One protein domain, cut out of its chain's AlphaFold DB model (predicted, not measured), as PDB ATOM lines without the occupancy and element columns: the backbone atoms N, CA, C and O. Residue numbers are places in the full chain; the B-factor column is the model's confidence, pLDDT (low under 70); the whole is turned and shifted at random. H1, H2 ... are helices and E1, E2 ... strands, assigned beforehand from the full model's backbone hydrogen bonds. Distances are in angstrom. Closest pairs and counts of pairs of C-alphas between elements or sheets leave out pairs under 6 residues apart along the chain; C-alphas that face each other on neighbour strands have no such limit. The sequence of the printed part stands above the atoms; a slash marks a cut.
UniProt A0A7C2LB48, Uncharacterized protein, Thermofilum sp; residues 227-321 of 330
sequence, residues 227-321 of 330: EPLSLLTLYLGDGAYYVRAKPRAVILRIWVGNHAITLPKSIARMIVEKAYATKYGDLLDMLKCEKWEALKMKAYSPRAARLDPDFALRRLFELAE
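This is residues 227 to 321 of the 330 residues of an uncharacterized protein of Thermofilum sp (UniProt A0A7C2LB48). A small sheet of three strands is covered on one face by H1 and H4, which cross it, with H2 packing on both of these helices from beyond them. H3 and H5 lie at opposite ends of the longest axis, H3 joined to H2 and H4 by tight turns and H5 near the edge strand E3. The printed part has 95 residues, with five named helices and three strands in the order H1 E1 E2 E3 H2 H3 H4 H5; the sheet runs E1 E2 E3, antiparallel, and the class is mixed, helices and strands. The whole is compact, with a radius of gyration of the C-alphas of 12.7 A, and spans 37 by 31 by 26 A.

H1, residues 228 to 238, is 15.6 A long and begins with C-alpha 228 at (-15.178, 56.224, -46.505). E1 holds residues 240 to 244, E2 residues 249 to 256 over 22.3 A, and E3 residues 259 to 262. H2, residues 265 to 277, is 18.5 A long. H3 holds residues 280 to 286, and H4 residues 290 to 299 over 14.4 A. H5, residues 309 to 321, is 19.0 A long and ends with C-alpha 321 at (-26.085, 47.293, -32.705).

E1, E2 and E3 form a meander, each strand the antiparallel neighbour of the one before. In the hairpin E1 and E2, N 242 and O 251 are 2.9 A apart, within hydrogen-bond range; in the hairpin E2 and E3, N 261 and O 254 are 2.8 A apart, also within range. The pairing is staggered: E2 pairs with E1 over residues 249 to 253 and with E3 over 253 to 256. H1, H4 and H5 on one face of the sheet make two layers. H1 runs across the strands over E2 at a height over the sheet of 9.2 A. H4, at a height of 8.3 A, is over E2 and only just across the strands, at 62 degrees to E2 on the local plane. H5 runs along the strands over E3, at 18 degrees on the local plane; the C-alphas of His 259 and Ala 320, their closest, are 7.1 A apart. H2 is the hub. It touches H1 about perpendicular, at 76 degrees, the closest C-alphas being those of Pro 228 and Ile 271, 4.8 A. It touches H4 at a steep tilt of 62 degrees, opposite ways, with Arg 269 and Ala 299 closest, their C-alphas 4.4 A apart. With residues 266 to 270 alone it touches H5, the C-alphas of Ser 266 and Pro 309 being closest at 5.7 A. H2 and H3 touch only at the corner, with the C-alphas of Ala 275 and Gly 281 closest at 4.6 A. H3 and H5 are apart. In H1, H2, H3 and H4 every O i to N i+4 pair is within hydrogen-bond range; in H5, 7 of 9 are.

The two C-alphas farthest apart, those of Met 286 and Glu 321, are 37.0 A apart. The printed part has no cut. No link is long; that from H4 to H5, nine residues, is short, and the others are tight. The mean pLDDT of the printed part is 83.1, with residues 246 to 247 and 302 to 321 under 70.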
ATOM      1  N   GLU A 227     -17.192  58.029 -42.413       87.31
ATOM      2  CA  GLU A 227     -16.501  58.455 -43.630       87.31
ATOM      3  C   GLU A 227     -15.807  57.293 -44.368       87.31
ATOM      4  O   GLU A 227     -15.190  56.426 -43.733       87.31
ATOM      5  N   PRO A 228     -15.809  57.287 -45.719       91.12
ATOM      6  CA  PRO A 228     -15.178  56.224 -46.505       91.12
ATOM      7  C   PRO A 228     -13.696  56.011 -46.164       91.12
ATOM      8  O   PRO A 228     -13.221  54.878 -46.104       91.12
ATOM      9  N   LEU A 229     -12.950  57.084 -45.898       94.25
ATOM     10  CA  LEU A 229     -11.520  56.998 -45.592       94.25
ATOM     11  C   LEU A 229     -11.235  56.442 -44.195       94.25
ATOM     12  O   LEU A 229     -10.240  55.744 -44.018       94.25
ATOM     13  N   SER A 230     -12.129  56.659 -43.228       93.88
ATOM     14  CA  SER A 230     -12.035  55.988 -41.928       93.88
ATOM     15  C   SER A 230     -12.271  54.487 -42.064       93.88
ATOM     16  O   SER A 230     -11.585  53.689 -41.429       93.88
ATOM     17  N   LEU A 231     -13.194  54.067 -42.935       92.50
ATOM     18  CA  LEU A 231     -13.393  52.644 -43.225       92.50
ATOM     19  C   LEU A 231     -12.204  52.023 -43.961       92.50
ATOM     20  O   LEU A 231     -11.902  50.849 -43.736       92.50
ATOM     21  N   LEU A 232     -11.523  52.795 -44.814       95.56
ATOM     22  CA  LEU A 232     -10.299  52.356 -45.475       95.56
ATOM     23  C   LEU A 232      -9.229  51.992 -44.453       95.56
ATOM     24  O   LEU A 232      -8.780  50.851 -44.437       95.56
ATOM     25  N   THR A 233      -8.828  52.928 -43.596       96.06
ATOM     26  CA  THR A 233      -7.722  52.692 -42.657       96.06
ATOM     27  C   THR A 233      -8.097  51.696 -41.565       96.06
ATOM     28  O   THR A 233      -7.267  50.865 -41.203       96.06
ATOM     29  N   LEU A 234      -9.375  51.643 -41.164       93.12
ATOM     30  CA  LEU A 234      -9.899  50.564 -40.323       93.12
ATOM     31  C   LEU A 234      -9.696  49.180 -40.967       93.12
ATOM     32  O   LEU A 234      -9.264  48.229 -40.313       93.12
ATOM     33  N   TYR A 235      -9.993  49.054 -42.264       95.06
ATOM     34  CA  TYR A 235      -9.770  47.824 -43.022       95.06
ATOM     35  C   TYR A 235      -8.272  47.516 -43.216       95.06
ATOM     36  O   TYR A 235      -7.857  46.356 -43.100       95.06
ATOM     37  N   LEU A 236      -7.446  48.533 -43.471       95.94
ATOM     38  CA  LEU A 236      -6.001  48.362 -43.631       95.94
ATOM     39  C   LEU A 236      -5.333  47.850 -42.347       95.94
ATOM     40  O   LEU A 236      -4.486  46.964 -42.453       95.94
ATOM     41  N   GLY A 237      -5.756  48.312 -41.168       92.56
ATOM     42  CA  GLY A 237      -5.288  47.802 -39.875       92.56
ATOM     43  C   GLY A 237      -5.847  46.416 -39.549       92.56
ATOM     44  O   GLY A 237      -5.238  45.389 -39.856       92.56
ATOM     45  N   ASP A 238      -7.067  46.367 -39.012       86.88
ATOM     46  CA  ASP A 238      -7.663  45.145 -38.442       86.88
ATOM     47  C   ASP A 238      -8.406  44.270 -39.473       86.88
ATOM     48  O   ASP A 238      -8.773  43.126 -39.195       86.88
ATOM     49  N   GLY A 239      -8.652  44.779 -40.681       90.12
ATOM     50  CA  GLY A 239      -9.451  44.076 -41.685       90.12
ATOM     51  C   GLY A 239      -8.803  42.811 -42.259       90.12
ATOM     52  O   GLY A 239      -7.586  42.624 -42.248       90.12
ATOM     53  N   ALA A 240      -9.633  41.940 -42.829       91.31
ATOM     54  CA  ALA A 240      -9.209  40.703 -43.482       91.31
ATOM     55  C   ALA A 240      -9.824  40.576 -44.877       91.31
ATOM     56  O   ALA A 240     -10.903  41.111 -45.147       91.31
ATOM     57  N   TYR A 241      -9.166  39.829 -45.763       92.06
ATOM     58  CA  TYR A 241      -9.747  39.453 -47.044       92.06
ATOM     59  C   TYR A 241      -9.556  37.974 -47.357       92.06
ATOM     60  O   TYR A 241      -8.601  37.343 -46.911       92.06
ATOM     61  N   TYR A 242     -10.484  37.432 -48.142       89.06
ATOM     62  CA  TYR A 242     -10.439  36.059 -48.630       89.06
ATOM     63  C   TYR A 242     -10.890  36.026 -50.084       89.06
ATOM     64  O   TYR A 242     -11.884  36.659 -50.450       89.06
ATOM     65  N   VAL A 243     -10.189  35.244 -50.899       84.31
ATOM     66  CA  VAL A 243     -10.586  34.969 -52.279       84.31
ATOM     67  C   VAL A 243     -11.282  33.614 -52.302       84.31
ATOM     68  O   VAL A 243     -10.658  32.582 -52.057       84.31
ATOM     69  N   ARG A 244     -12.589  33.594 -52.576       77.19
ATOM     70  CA  ARG A 244     -13.302  32.331 -52.816       77.19
ATOM     71  C   ARG A 244     -12.859  31.751 -54.154       77.19
ATOM     72  O   ARG A 244     -12.793  32.480 -55.137       77.19
ATOM     73  N   ALA A 245     -12.596  30.445 -54.206       74.69
ATOM     74  CA  ALA A 245     -12.179  29.776 -55.441       74.69
ATOM     75  C   ALA A 245     -13.284  29.791 -56.513       74.69
ATOM     76  O   ALA A 245     -13.011  30.043 -57.686       74.69
ATOM     77  N   LYS A 246     -14.543  29.557 -56.112       69.12
ATOM     78  CA  LYS A 246     -15.723  29.582 -56.989       69.12
ATOM     79  C   LYS A 246     -16.943  30.145 -56.238       69.12
ATOM     80  O   LYS A 246     -17.287  29.606 -55.187       69.12
ATOM     81  N   PRO A 247     -17.613  31.199 -56.746       69.62
ATOM     82  CA  PRO A 247     -17.114  32.131 -57.766       69.62
ATOM     83  C   PRO A 247     -15.857  32.863 -57.260       69.62
ATOM     84  O   PRO A 247     -15.719  33.043 -56.050       69.62
ATOM     85  N   ARG A 248     -14.967  33.288 -58.174       71.12
ATOM     86  CA  ARG A 248     -13.745  34.056 -57.865       71.12
ATOM     87  C   ARG A 248     -14.123  35.426 -57.286       71.12
ATOM     88  O   ARG A 248     -14.276  36.401 -58.012       71.12
ATOM     89  N   ALA A 249     -14.396  35.459 -55.986       77.44
ATOM     90  CA  ALA A 249     -15.001  36.596 -55.302       77.44
ATOM     91  C   ALA A 249     -14.150  37.009 -54.105       77.44
ATOM     92  O   ALA A 249     -13.797  36.173 -53.269       77.44
ATOM     93  N   VAL A 250     -13.869  38.309 -54.015       82.56
ATOM     94  CA  VAL A 250     -13.152  38.898 -52.886       82.56
ATOM     95  C   VAL A 250     -14.147  39.277 -51.790       82.56
ATOM     96  O   VAL A 250     -15.042  40.112 -51.969       82.56
ATOM     97  N   ILE A 251     -13.987  38.645 -50.633       82.12
ATOM     98  CA  ILE A 251     -14.720  38.966 -49.412       82.12
ATOM     99  C   ILE A 251     -13.792  39.802 -48.548       82.12
ATOM    100  O   ILE A 251     -12.728  39.325 -48.172       82.12
ATOM    101  N   LEU A 252     -14.212  41.023 -48.233       87.12
ATOM    102  CA  LEU A 252     -13.498  41.932 -47.343       87.12
ATOM    103  C   LEU A 252     -14.267  42.019 -46.044       87.12
ATOM    104  O   LEU A 252     -15.491  42.158 -46.082       87.12
ATOM    105  N   ARG A 253     -13.562  41.944 -44.924       88.56
ATOM    106  CA  ARG A 253     -14.139  42.029 -43.592       88.56
ATOM    107  C   ARG A 253     -13.441  43.090 -42.767       88.56
ATOM    108  O   ARG A 253     -12.219  43.190 -42.813       88.56
ATOM    109  N   ILE A 254     -14.229  43.820 -41.995       87.12
ATOM    110  CA  ILE A 254     -13.767  44.649 -40.884       87.12
ATOM    111  C   ILE A 254     -14.334  44.083 -39.588       87.12
ATOM    112  O   ILE A 254     -15.378  43.425 -39.602       87.12
ATOM    113  N   TRP A 255     -13.643  44.320 -38.482       82.50
ATOM    114  CA  TRP A 255     -14.109  43.923 -37.160       82.50
ATOM    115  C   TRP A 255     -14.723  45.126 -36.459       82.50
ATOM    116  O   TRP A 255     -14.086  46.170 -36.359       82.50
ATOM    117  N   VAL A 256     -15.953  44.971 -35.976       74.62
ATOM    118  CA  VAL A 256     -16.628  45.939 -35.108       74.62
ATOM    119  C   VAL A 256     -16.911  45.226 -33.792       74.62
ATOM    120  O   VAL A 256     -17.759  44.334 -33.722       74.62
ATOM    121  N   GLY A 257     -16.131  45.547 -32.758       71.44
ATOM    122  CA  GLY A 257     -16.084  44.728 -31.545       71.44
ATOM    123  C   GLY A 257     -15.683  43.286 -31.878       71.44
ATOM    124  O   GLY A 257     -14.658  43.059 -32.518       71.44
ATOM    125  N   ASN A 258     -16.516  42.316 -31.492       73.00
ATOM    126  CA  ASN A 258     -16.288  40.890 -31.754       73.00
ATOM    127  C   ASN A 258     -16.951  40.384 -33.051       73.00
ATOM    128  O   ASN A 258     -16.902  39.188 -33.345       73.00
ATOM    129  N   HIS A 259     -17.568  41.270 -33.839       75.81
ATOM    130  CA  HIS A 259     -18.318  40.891 -35.033       75.81
ATOM    131  C   HIS A 259     -17.552  41.227 -36.310       75.81
ATOM    132  O   HIS A 259     -17.117  42.358 -36.525       75.81
ATOM    133  N   ALA A 260     -17.421  40.234 -37.191       82.19
ATOM    134  CA  ALA A 260     -16.841  40.421 -38.512       82.19
ATOM    135  C   ALA A 260     -17.922  40.846 -39.512       82.19
ATOM    136  O   ALA A 260     -18.802  40.054 -39.863       82.19
ATOM    137  N   ILE A 261     -17.821  42.066 -40.030       82.88
ATOM    138  CA  ILE A 261     -18.759  42.609 -41.012       82.88
ATOM    139  C   ILE A 261     -18.143  42.548 -42.399       82.88
ATOM    140  O   ILE A 261     -17.008  42.970 -42.605       82.88
ATOM    141  N   THR A 262     -18.896  42.030 -43.370       86.12
ATOM    142  CA  THR A 262     -18.451  41.993 -44.766       86.12
ATOM    143  C   THR A 262     -18.753  43.321 -45.445       86.12
ATOM    144  O   THR A 262     -19.917  43.700 -45.545       86.12
ATOM    145  N   LEU A 263     -17.728  43.993 -45.975       84.38
ATOM    146  CA  LEU A 263     -17.934  45.232 -46.719       84.38
ATOM    147  C   LEU A 263     -18.745  44.949 -47.999       84.38
ATOM    148  O   LEU A 263     -18.419  44.008 -48.738       84.38
ATOM    149  N   PRO A 264     -19.792  45.733 -48.298       85.69
ATOM    150  CA  PRO A 264     -20.479  45.687 -49.584       85.69
ATOM    151  C   PRO A 264     -19.593  46.187 -50.732       85.69
ATOM    152  O   PRO A 264     -18.607  46.895 -50.529       85.69
ATOM    153  N   LYS A 265     -19.944  45.826 -51.972       86.56
ATOM    154  CA  LYS A 265     -19.233  46.306 -53.170       86.56
ATOM    155  C   LYS A 265     -19.357  47.824 -53.351       86.56
ATOM    156  O   LYS A 265     -18.368  48.458 -53.694       86.56
ATOM    157  N   SER A 266     -20.547  48.386 -53.122       85.00
ATOM    158  CA  SER A 266     -20.798  49.831 -53.230       85.00
ATOM    159  C   SER A 266     -19.902  50.627 -52.283       85.00
ATOM    160  O   SER A 266     -19.243  51.566 -52.718       85.00
ATOM    161  N   ILE A 267     -19.774  50.170 -51.035       86.56
ATOM    162  CA  ILE A 267     -18.853  50.749 -50.050       86.56
ATOM    163  C   ILE A 267     -17.402  50.638 -50.515       86.56
ATOM    164  O   ILE A 267     -16.690  51.633 -50.514       86.56
ATOM    165  N   ALA A 268     -16.966  49.460 -50.977       91.06
ATOM    166  CA  ALA A 268     -15.606  49.290 -51.491       91.06
ATOM    167  C   ALA A 268     -15.290  50.266 -52.638       91.06
ATOM    168  O   ALA A 268     -14.211  50.849 -52.662       91.06
ATOM    169  N   ARG A 269     -16.238  50.485 -53.555       91.56
ATOM    170  CA  ARG A 269     -16.083  51.441 -54.658       91.56
ATOM    171  C   ARG A 269     -15.976  52.884 -54.171       91.56
ATOM    172  O   ARG A 269     -15.045  53.572 -54.567       91.56
ATOM    173  N   MET A 270     -16.868  53.299 -53.277       91.62
ATOM    174  CA  MET A 270     -16.841  54.637 -52.682       91.62
ATOM    175  C   MET A 270     -15.523  54.902 -51.939       91.62
ATOM    176  O   MET A 270     -14.951  55.983 -52.063       91.62
ATOM    177  N   ILE A 271     -15.009  53.907 -51.207       94.94
ATOM    178  CA  ILE A 271     -13.701  53.998 -50.552       94.94
ATOM    179  C   ILE A 271     -12.597  54.236 -51.589       94.94
ATOM    180  O   ILE A 271     -11.781  55.136 -51.405       94.94
ATOM    181  N   VAL A 272     -12.571  53.445 -52.668       96.50
ATOM    182  CA  VAL A 272     -11.528  53.551 -53.697       96.50
ATOM    183  C   VAL A 272     -11.554  54.918 -54.382       96.50
ATOM    184  O   VAL A 272     -10.517  55.567 -54.500       96.50
ATOM    185  N   GLU A 273     -12.738  55.383 -54.779       95.19
ATOM    186  CA  GLU A 273     -12.922  56.684 -55.431       95.19
ATOM    187  C   GLU A 273     -12.480  57.836 -54.514       95.19
ATOM    188  O   GLU A 273     -11.718  58.712 -54.934       95.19
ATOM    189  N   LYS A 274     -12.879  57.807 -53.234       95.31
ATOM    190  CA  LYS A 274     -12.482  58.829 -52.258       95.31
ATOM    191  C   LYS A 274     -10.971  58.807 -51.987       95.31
ATOM    192  O   LYS A 274     -10.379  59.877 -51.889       95.31
ATOM    193  N   ALA A 275     -10.347  57.628 -51.909       97.06
ATOM    194  CA  ALA A 275      -8.914  57.481 -51.643       97.06
ATOM    195  C   ALA A 275      -8.030  58.017 -52.776       97.06
ATOM    196  O   ALA A 275      -7.045  58.703 -52.505       97.06
ATOM    197  N   TYR A 276      -8.382  57.763 -54.040       96.81
ATOM    198  CA  TYR A 276      -7.669  58.379 -55.168       96.81
ATOM    199  C   TYR A 276      -7.855  59.890 -55.194       96.81
ATOM    200  O   TYR A 276      -6.915  60.644 -55.433       96.81
ATOM    201  N   ALA A 277      -9.058  60.363 -54.867       94.94
ATOM    202  CA  ALA A 277      -9.313  61.789 -54.828       94.94
ATOM    203  C   ALA A 277      -8.455  62.511 -53.758       94.94
ATOM    204  O   ALA A 277      -8.230  63.712 -53.904       94.94
ATOM    205  N   THR A 278      -7.992  61.828 -52.698       93.81
ATOM    206  CA  THR A 278      -7.115  62.392 -51.648       93.81
ATOM    207  C   THR A 278      -5.628  62.098 -51.815       93.81
ATOM    208  O   THR A 278      -4.855  62.496 -50.951       93.81
ATOM    209  N   LYS A 279      -5.213  61.410 -52.886       95.75
ATOM    210  CA  LYS A 279      -3.846  60.894 -53.085       95.75
ATOM    211  C   LYS A 279      -3.403  59.762 -52.158       95.75
ATOM    212  O   LYS A 279      -2.319  59.209 -52.342       95.75
ATOM    213  N   TYR A 280      -4.248  59.333 -51.222       97.62
ATOM    214  CA  TYR A 280      -3.936  58.166 -50.399       97.62
ATOM    215  C   TYR A 280      -4.002  56.860 -51.204       97.62
ATOM    216  O   TYR A 280      -3.220  55.949 -50.956       97.62
ATOM    217  N   GLY A 281      -4.888  56.777 -52.202       97.50
ATOM    218  CA  GLY A 281      -4.939  55.649 -53.140       97.50
ATOM    219  C   GLY A 281      -3.642  55.497 -53.938       97.50
ATOM    220  O   GLY A 281      -3.098  54.398 -54.001       97.50
ATOM    221  N   ASP A 282      -3.105  56.607 -54.459       96.81
ATOM    222  CA  ASP A 282      -1.819  56.649 -55.167       96.81
ATOM    223  C   ASP A 282      -0.672  56.173 -54.253       96.81
ATOM    224  O   ASP A 282       0.147  55.347 -54.657       96.81
ATOM    225  N   LEU A 283      -0.655  56.617 -52.986       98.12
ATOM    226  CA  LEU A 283       0.295  56.108 -51.991       98.12
ATOM    227  C   LEU A 283       0.184  54.586 -51.841       98.12
ATOM    228  O   LEU A 283       1.191  53.889 -51.900       98.12
ATOM    229  N   LEU A 284      -1.022  54.051 -51.652       98.38
ATOM    230  CA  LEU A 284      -1.220  52.616 -51.434       98.38
ATOM    231  C   LEU A 284      -0.835  51.759 -52.651       98.38
ATOM    232  O   LEU A 284      -0.359  50.636 -52.456       98.38
ATOM    233  N   ASP A 285      -0.998  52.285 -53.871       97.56
ATOM    234  CA  ASP A 285      -0.507  51.662 -55.106       97.56
ATOM    235  C   ASP A 285       1.024  51.554 -55.092       97.56
ATOM    236  O   ASP A 285       1.574  50.467 -55.283       97.56
ATOM    237  N   MET A 286       1.720  52.650 -54.778       96.19
ATOM    238  CA  MET A 286       3.186  52.662 -54.675       96.19
ATOM    239  C   MET A 286       3.711  51.736 -53.581       96.19
ATOM    240  O   MET A 286       4.705  51.037 -53.772       96.19
ATOM    241  N   LEU A 287       3.017  51.692 -52.442       97.94
ATOM    242  CA  LEU A 287       3.347  50.803 -51.331       97.94
ATOM    243  C   LEU A 287       3.023  49.327 -51.627       97.94
ATOM    244  O   LEU A 287       3.251  48.472 -50.769       97.94
ATOM    245  N   LYS A 288       2.472  49.004 -52.810       96.75
ATOM    246  CA  LYS A 288       2.090  47.642 -53.219       96.75
ATOM    247  C   LYS A 288       1.233  46.957 -52.138       96.75
ATOM    248  O   LYS A 288       1.444  45.794 -51.782       96.75
ATOM    249  N   CYS A 289       0.290  47.702 -51.555       96.44
ATOM    250  CA  CYS A 289      -0.496  47.237 -50.416       96.44
ATOM    251  C   CYS A 289      -1.464  46.111 -50.827       96.44
ATOM    252  O   CYS A 289      -2.460  46.328 -51.514       96.44
ATOM    253  N   GLU A 290      -1.230  44.896 -50.328       93.88
ATOM    254  CA  GLU A 290      -2.043  43.716 -50.672       93.88
ATOM    255  C   GLU A 290      -3.538  43.866 -50.326       93.88
ATOM    256  O   GLU A 290      -4.413  43.405 -51.061       93.88
ATOM    257  N   LYS A 291      -3.847  44.538 -49.210       94.75
ATOM    258  CA  LYS A 291      -5.228  44.796 -48.784       94.75
ATOM    259  C   LYS A 291      -5.905  45.803 -49.713       94.75
ATOM    260  O   LYS A 291      -7.068  45.626 -50.072       94.75
ATOM    261  N   TRP A 292      -5.175  46.830 -50.135       96.94
ATOM    262  CA  TRP A 292      -5.659  47.809 -51.102       96.94
ATOM    263  C   TRP A 292      -5.972  47.161 -52.457       96.94
ATOM    264  O   TRP A 292      -7.058  47.368 -52.997       96.94
ATOM    265  N   GLU A 293      -5.106  46.275 -52.954       95.06
ATOM    266  CA  GLU A 293      -5.377  45.511 -54.179       95.06
ATOM    267  C   GLU A 293      -6.638  44.645 -54.062       95.06
ATOM    268  O   GLU A 293      -7.493  44.636 -54.953       95.06
ATOM    269  N   ALA A 294      -6.822  43.958 -52.930       94.12
ATOM    270  CA  ALA A 294      -8.043  43.202 -52.658       94.12
ATOM    271  C   ALA A 294      -9.297  44.095 -52.636       94.12
ATOM    272  O   ALA A 294     -10.353  43.705 -53.155       94.12
ATOM    273  N   LEU A 295      -9.188  45.303 -52.081       94.69
ATOM    274  CA  LEU A 295     -10.262  46.289 -52.076       94.69
ATOM    275  C   LEU A 295     -10.636  46.733 -53.497       94.69
ATOM    276  O   LEU A 295     -11.818  46.660 -53.852       94.69
ATOM    277  N   LYS A 296      -9.650  47.094 -54.328       94.44
ATOM    278  CA  LYS A 296      -9.858  47.454 -55.741       94.44
ATOM    279  C   LYS A 296     -10.498  46.313 -56.532       94.44
ATOM    280  O   LYS A 296     -11.507  46.519 -57.209       94.44
ATOM    281  N   MET A 297      -9.995  45.084 -56.380       91.69
ATOM    282  CA  MET A 297     -10.568  43.896 -57.029       91.69
ATOM    283  C   MET A 297     -12.045  43.699 -56.676       91.69
ATOM    284  O   MET A 297     -12.859  43.339 -57.531       91.69
ATOM    285  N   LYS A 298     -12.428  43.949 -55.419       90.06
ATOM    286  CA  LYS A 298     -13.835  43.891 -55.024       90.06
ATOM    287  C   LYS A 298     -14.646  45.023 -55.652       90.06
ATOM    288  O   LYS A 298     -15.706  44.740 -56.220       90.06
ATOM    289  N   ALA A 299     -14.168  46.263 -55.535       90.19
ATOM    290  CA  ALA A 299     -14.841  47.470 -56.017       90.19
ATOM    291  C   ALA A 299     -15.231  47.360 -57.499       90.19
ATOM    292  O   ALA A 299     -16.375  47.647 -57.862       90.19
ATOM    293  N   TYR A 300     -14.324  46.834 -58.327       86.25
ATOM    294  CA  TYR A 300     -14.503  46.719 -59.777       86.25
ATOM    295  C   TYR A 300     -14.887  45.312 -60.261       86.25
ATOM    296  O   TYR A 300     -14.891  45.044 -61.459       86.25
ATOM    297  N   SER A 301     -15.270  44.404 -59.354       80.06
ATOM    298  CA  SER A 301     -15.722  43.060 -59.742       80.06
ATOM    299  C   SER A 301     -16.961  43.104 -60.668       80.06
ATOM    300  O   SER A 301     -17.808  43.982 -60.502       80.06
ATOM    301  N   PRO A 302     -17.160  42.164 -61.612       66.75
ATOM    302  CA  PRO A 302     -18.230  42.267 -62.619       66.75
ATOM    303  C   PRO A 302     -19.664  42.186 -62.069       66.75
ATOM    304  O   PRO A 302     -20.606  42.649 -62.707       66.75
ATOM    305  N   ARG A 303     -19.874  41.595 -60.883       63.72
ATOM    306  CA  ARG A 303     -21.227  41.373 -60.342       63.72
ATOM    307  C   ARG A 303     -21.778  42.616 -59.652       63.72
ATOM    308  O   ARG A 303     -21.090  43.266 -58.864       63.72
ATOM    309  N   ALA A 304     -23.026  42.952 -59.957       49.81
ATOM    310  CA  ALA A 304     -23.714  44.115 -59.422       49.81
ATOM    311  C   ALA A 304     -24.234  43.851 -58.001       49.81
ATOM    312  O   ALA A 304     -24.990  42.915 -57.772       49.81
ATOM    313  N   ALA A 305     -23.877  44.725 -57.064       54.41
ATOM    314  CA  ALA A 305     -24.748  45.047 -55.944       54.41
ATOM    315  C   ALA A 305     -24.986  46.555 -56.028       54.41
ATOM    316  O   ALA A 305     -24.093  47.343 -55.714       54.41
ATOM    317  N   ARG A 306     -26.156  46.939 -56.550       53.97
ATOM    318  CA  ARG A 306     -26.674  48.309 -56.496       53.97
ATOM    319  C   ARG A 306     -27.318  48.489 -55.125       53.97
ATOM    320  O   ARG A 306     -28.525  48.362 -54.987       53.97
ATOM    321  N   LEU A 307     -26.494  48.655 -54.100       56.62
ATOM    322  CA  LEU A 307     -26.965  49.198 -52.833       56.62
ATOM    323  C   LEU A 307     -26.524  50.652 -52.797       56.62
ATOM    324  O   LEU A 307     -25.354  50.929 -53.077       56.62
ATOM    325  N   ASP A 308     -27.464  51.531 -52.473       61.00
ATOM    326  CA  ASP A 308     -27.171  52.921 -52.153       61.00
ATOM    327  C   ASP A 308     -26.044  52.975 -51.093       61.00
ATOM    328  O   ASP A 308     -26.147  52.273 -50.078       61.00
ATOM    329  N   PRO A 309     -24.925  53.682 -51.348       59.66
ATOM    330  CA  PRO A 309     -23.793  53.740 -50.428       59.66
ATOM    331  C   PRO A 309     -24.173  54.241 -49.035       59.66
ATOM    332  O   PRO A 309     -23.724  53.645 -48.056       59.66
ATOM    333  N   ASP A 310     -25.046  55.243 -48.936       61.72
ATOM    334  CA  ASP A 310     -25.457  55.821 -47.651       61.72
ATOM    335  C   ASP A 310     -26.308  54.835 -46.845       61.72
ATOM    336  O   ASP A 310     -26.062  54.606 -45.657       61.72
ATOM    337  N   PHE A 311     -27.250  54.153 -47.503       60.88
ATOM    338  CA  PHE A 311     -27.981  53.038 -46.903       60.88
ATOM    339  C   PHE A 311     -27.053  51.896 -46.454       60.88
ATOM    340  O   PHE A 311     -27.212  51.341 -45.366       60.88
ATOM    341  N   ALA A 312     -26.061  51.533 -47.272       60.88
ATOM    342  CA  ALA A 312     -25.120  50.462 -46.953       60.88
ATOM    343  C   ALA A 312     -24.190  50.818 -45.778       60.88
ATOM    344  O   ALA A 312     -23.854  49.930 -44.993       60.88
ATOM    345  N   LEU A 313     -23.809  52.091 -45.643       64.38
ATOM    346  CA  LEU A 313     -23.033  52.620 -44.522       64.38
ATOM    347  C   LEU A 313     -23.836  52.594 -43.219       64.38
ATOM    348  O   LEU A 313     -23.349  52.068 -42.222       64.38
ATOM    349  N   ARG A 314     -25.079  53.093 -43.224       66.44
ATOM    350  CA  ARG A 314     -25.950  53.078 -42.031       66.44
ATOM    351  C   ARG A 314     -26.223  51.656 -41.552       66.44
ATOM    352  O   ARG A 314     -25.984  51.331 -40.390       66.44
ATOM    353  N   ARG A 315     -26.579  50.763 -42.479       64.94
ATOM    354  CA  ARG A 315     -26.844  49.351 -42.179       64.94
ATOM    355  C   ARG A 315     -25.619  48.607 -41.641       64.94
ATOM    356  O   ARG A 315     -25.768  47.651 -40.883       64.94
ATOM    357  N   LEU A 316     -24.407  49.021 -42.023       66.19
ATOM    358  CA  LEU A 316     -23.166  48.445 -41.504       66.19
ATOM    359  C   LEU A 316     -23.037  48.655 -39.988       66.19
ATOM    360  O   LEU A 316     -22.605  47.737 -39.294       66.19
ATOM    361  N   PHE A 317     -23.445  49.817 -39.477       65.56
ATOM    362  CA  PHE A 317     -23.413  50.115 -38.044       65.56
ATOM    363  C   PHE A 317     -24.650  49.599 -37.301       65.56
ATOM    364  O   PHE A 317     -24.493  49.062 -36.210       65.56
ATOM    365  N   GLU A 318     -25.836  49.608 -37.915       66.12
ATOM    366  CA  GLU A 318     -27.051  49.002 -37.333       66.12
ATOM    367  C   GLU A 318     -26.896  47.489 -37.076       66.12
ATOM    368  O   GLU A 318     -27.339  46.962 -36.054       66.12
ATOM    369  N   LEU A 319     -26.211  46.763 -37.972       55.78
ATOM    370  CA  LEU A 319     -25.904  45.336 -37.786       55.78
ATOM    371  C   LEU A 319     -24.930  45.076 -36.626       55.78
ATOM    372  O   LEU A 319     -24.917  43.971 -36.087       55.78
ATOM    373  N   ALA A 320     -24.129  46.072 -36.236       52.47
ATOM    374  CA  ALA A 320     -23.273  46.002 -35.053       52.47
ATOM    375  C   ALA A 320     -24.031  46.313 -33.746       52.47
ATOM    376  O   ALA A 320     -23.494  46.063 -32.668       52.47
ATOM    377  N   GLU A 321     -25.255  46.848 -33.835       52.34
ATOM    378  CA  GLU A 321     -26.085  47.293 -32.705       52.34
ATOM    379  C   GLU A 321     -27.271  46.359 -32.405       52.34
ATOM    380  O   GLU A 321     -27.990  46.571 -31.430       52.34
TER     381      GLU A 321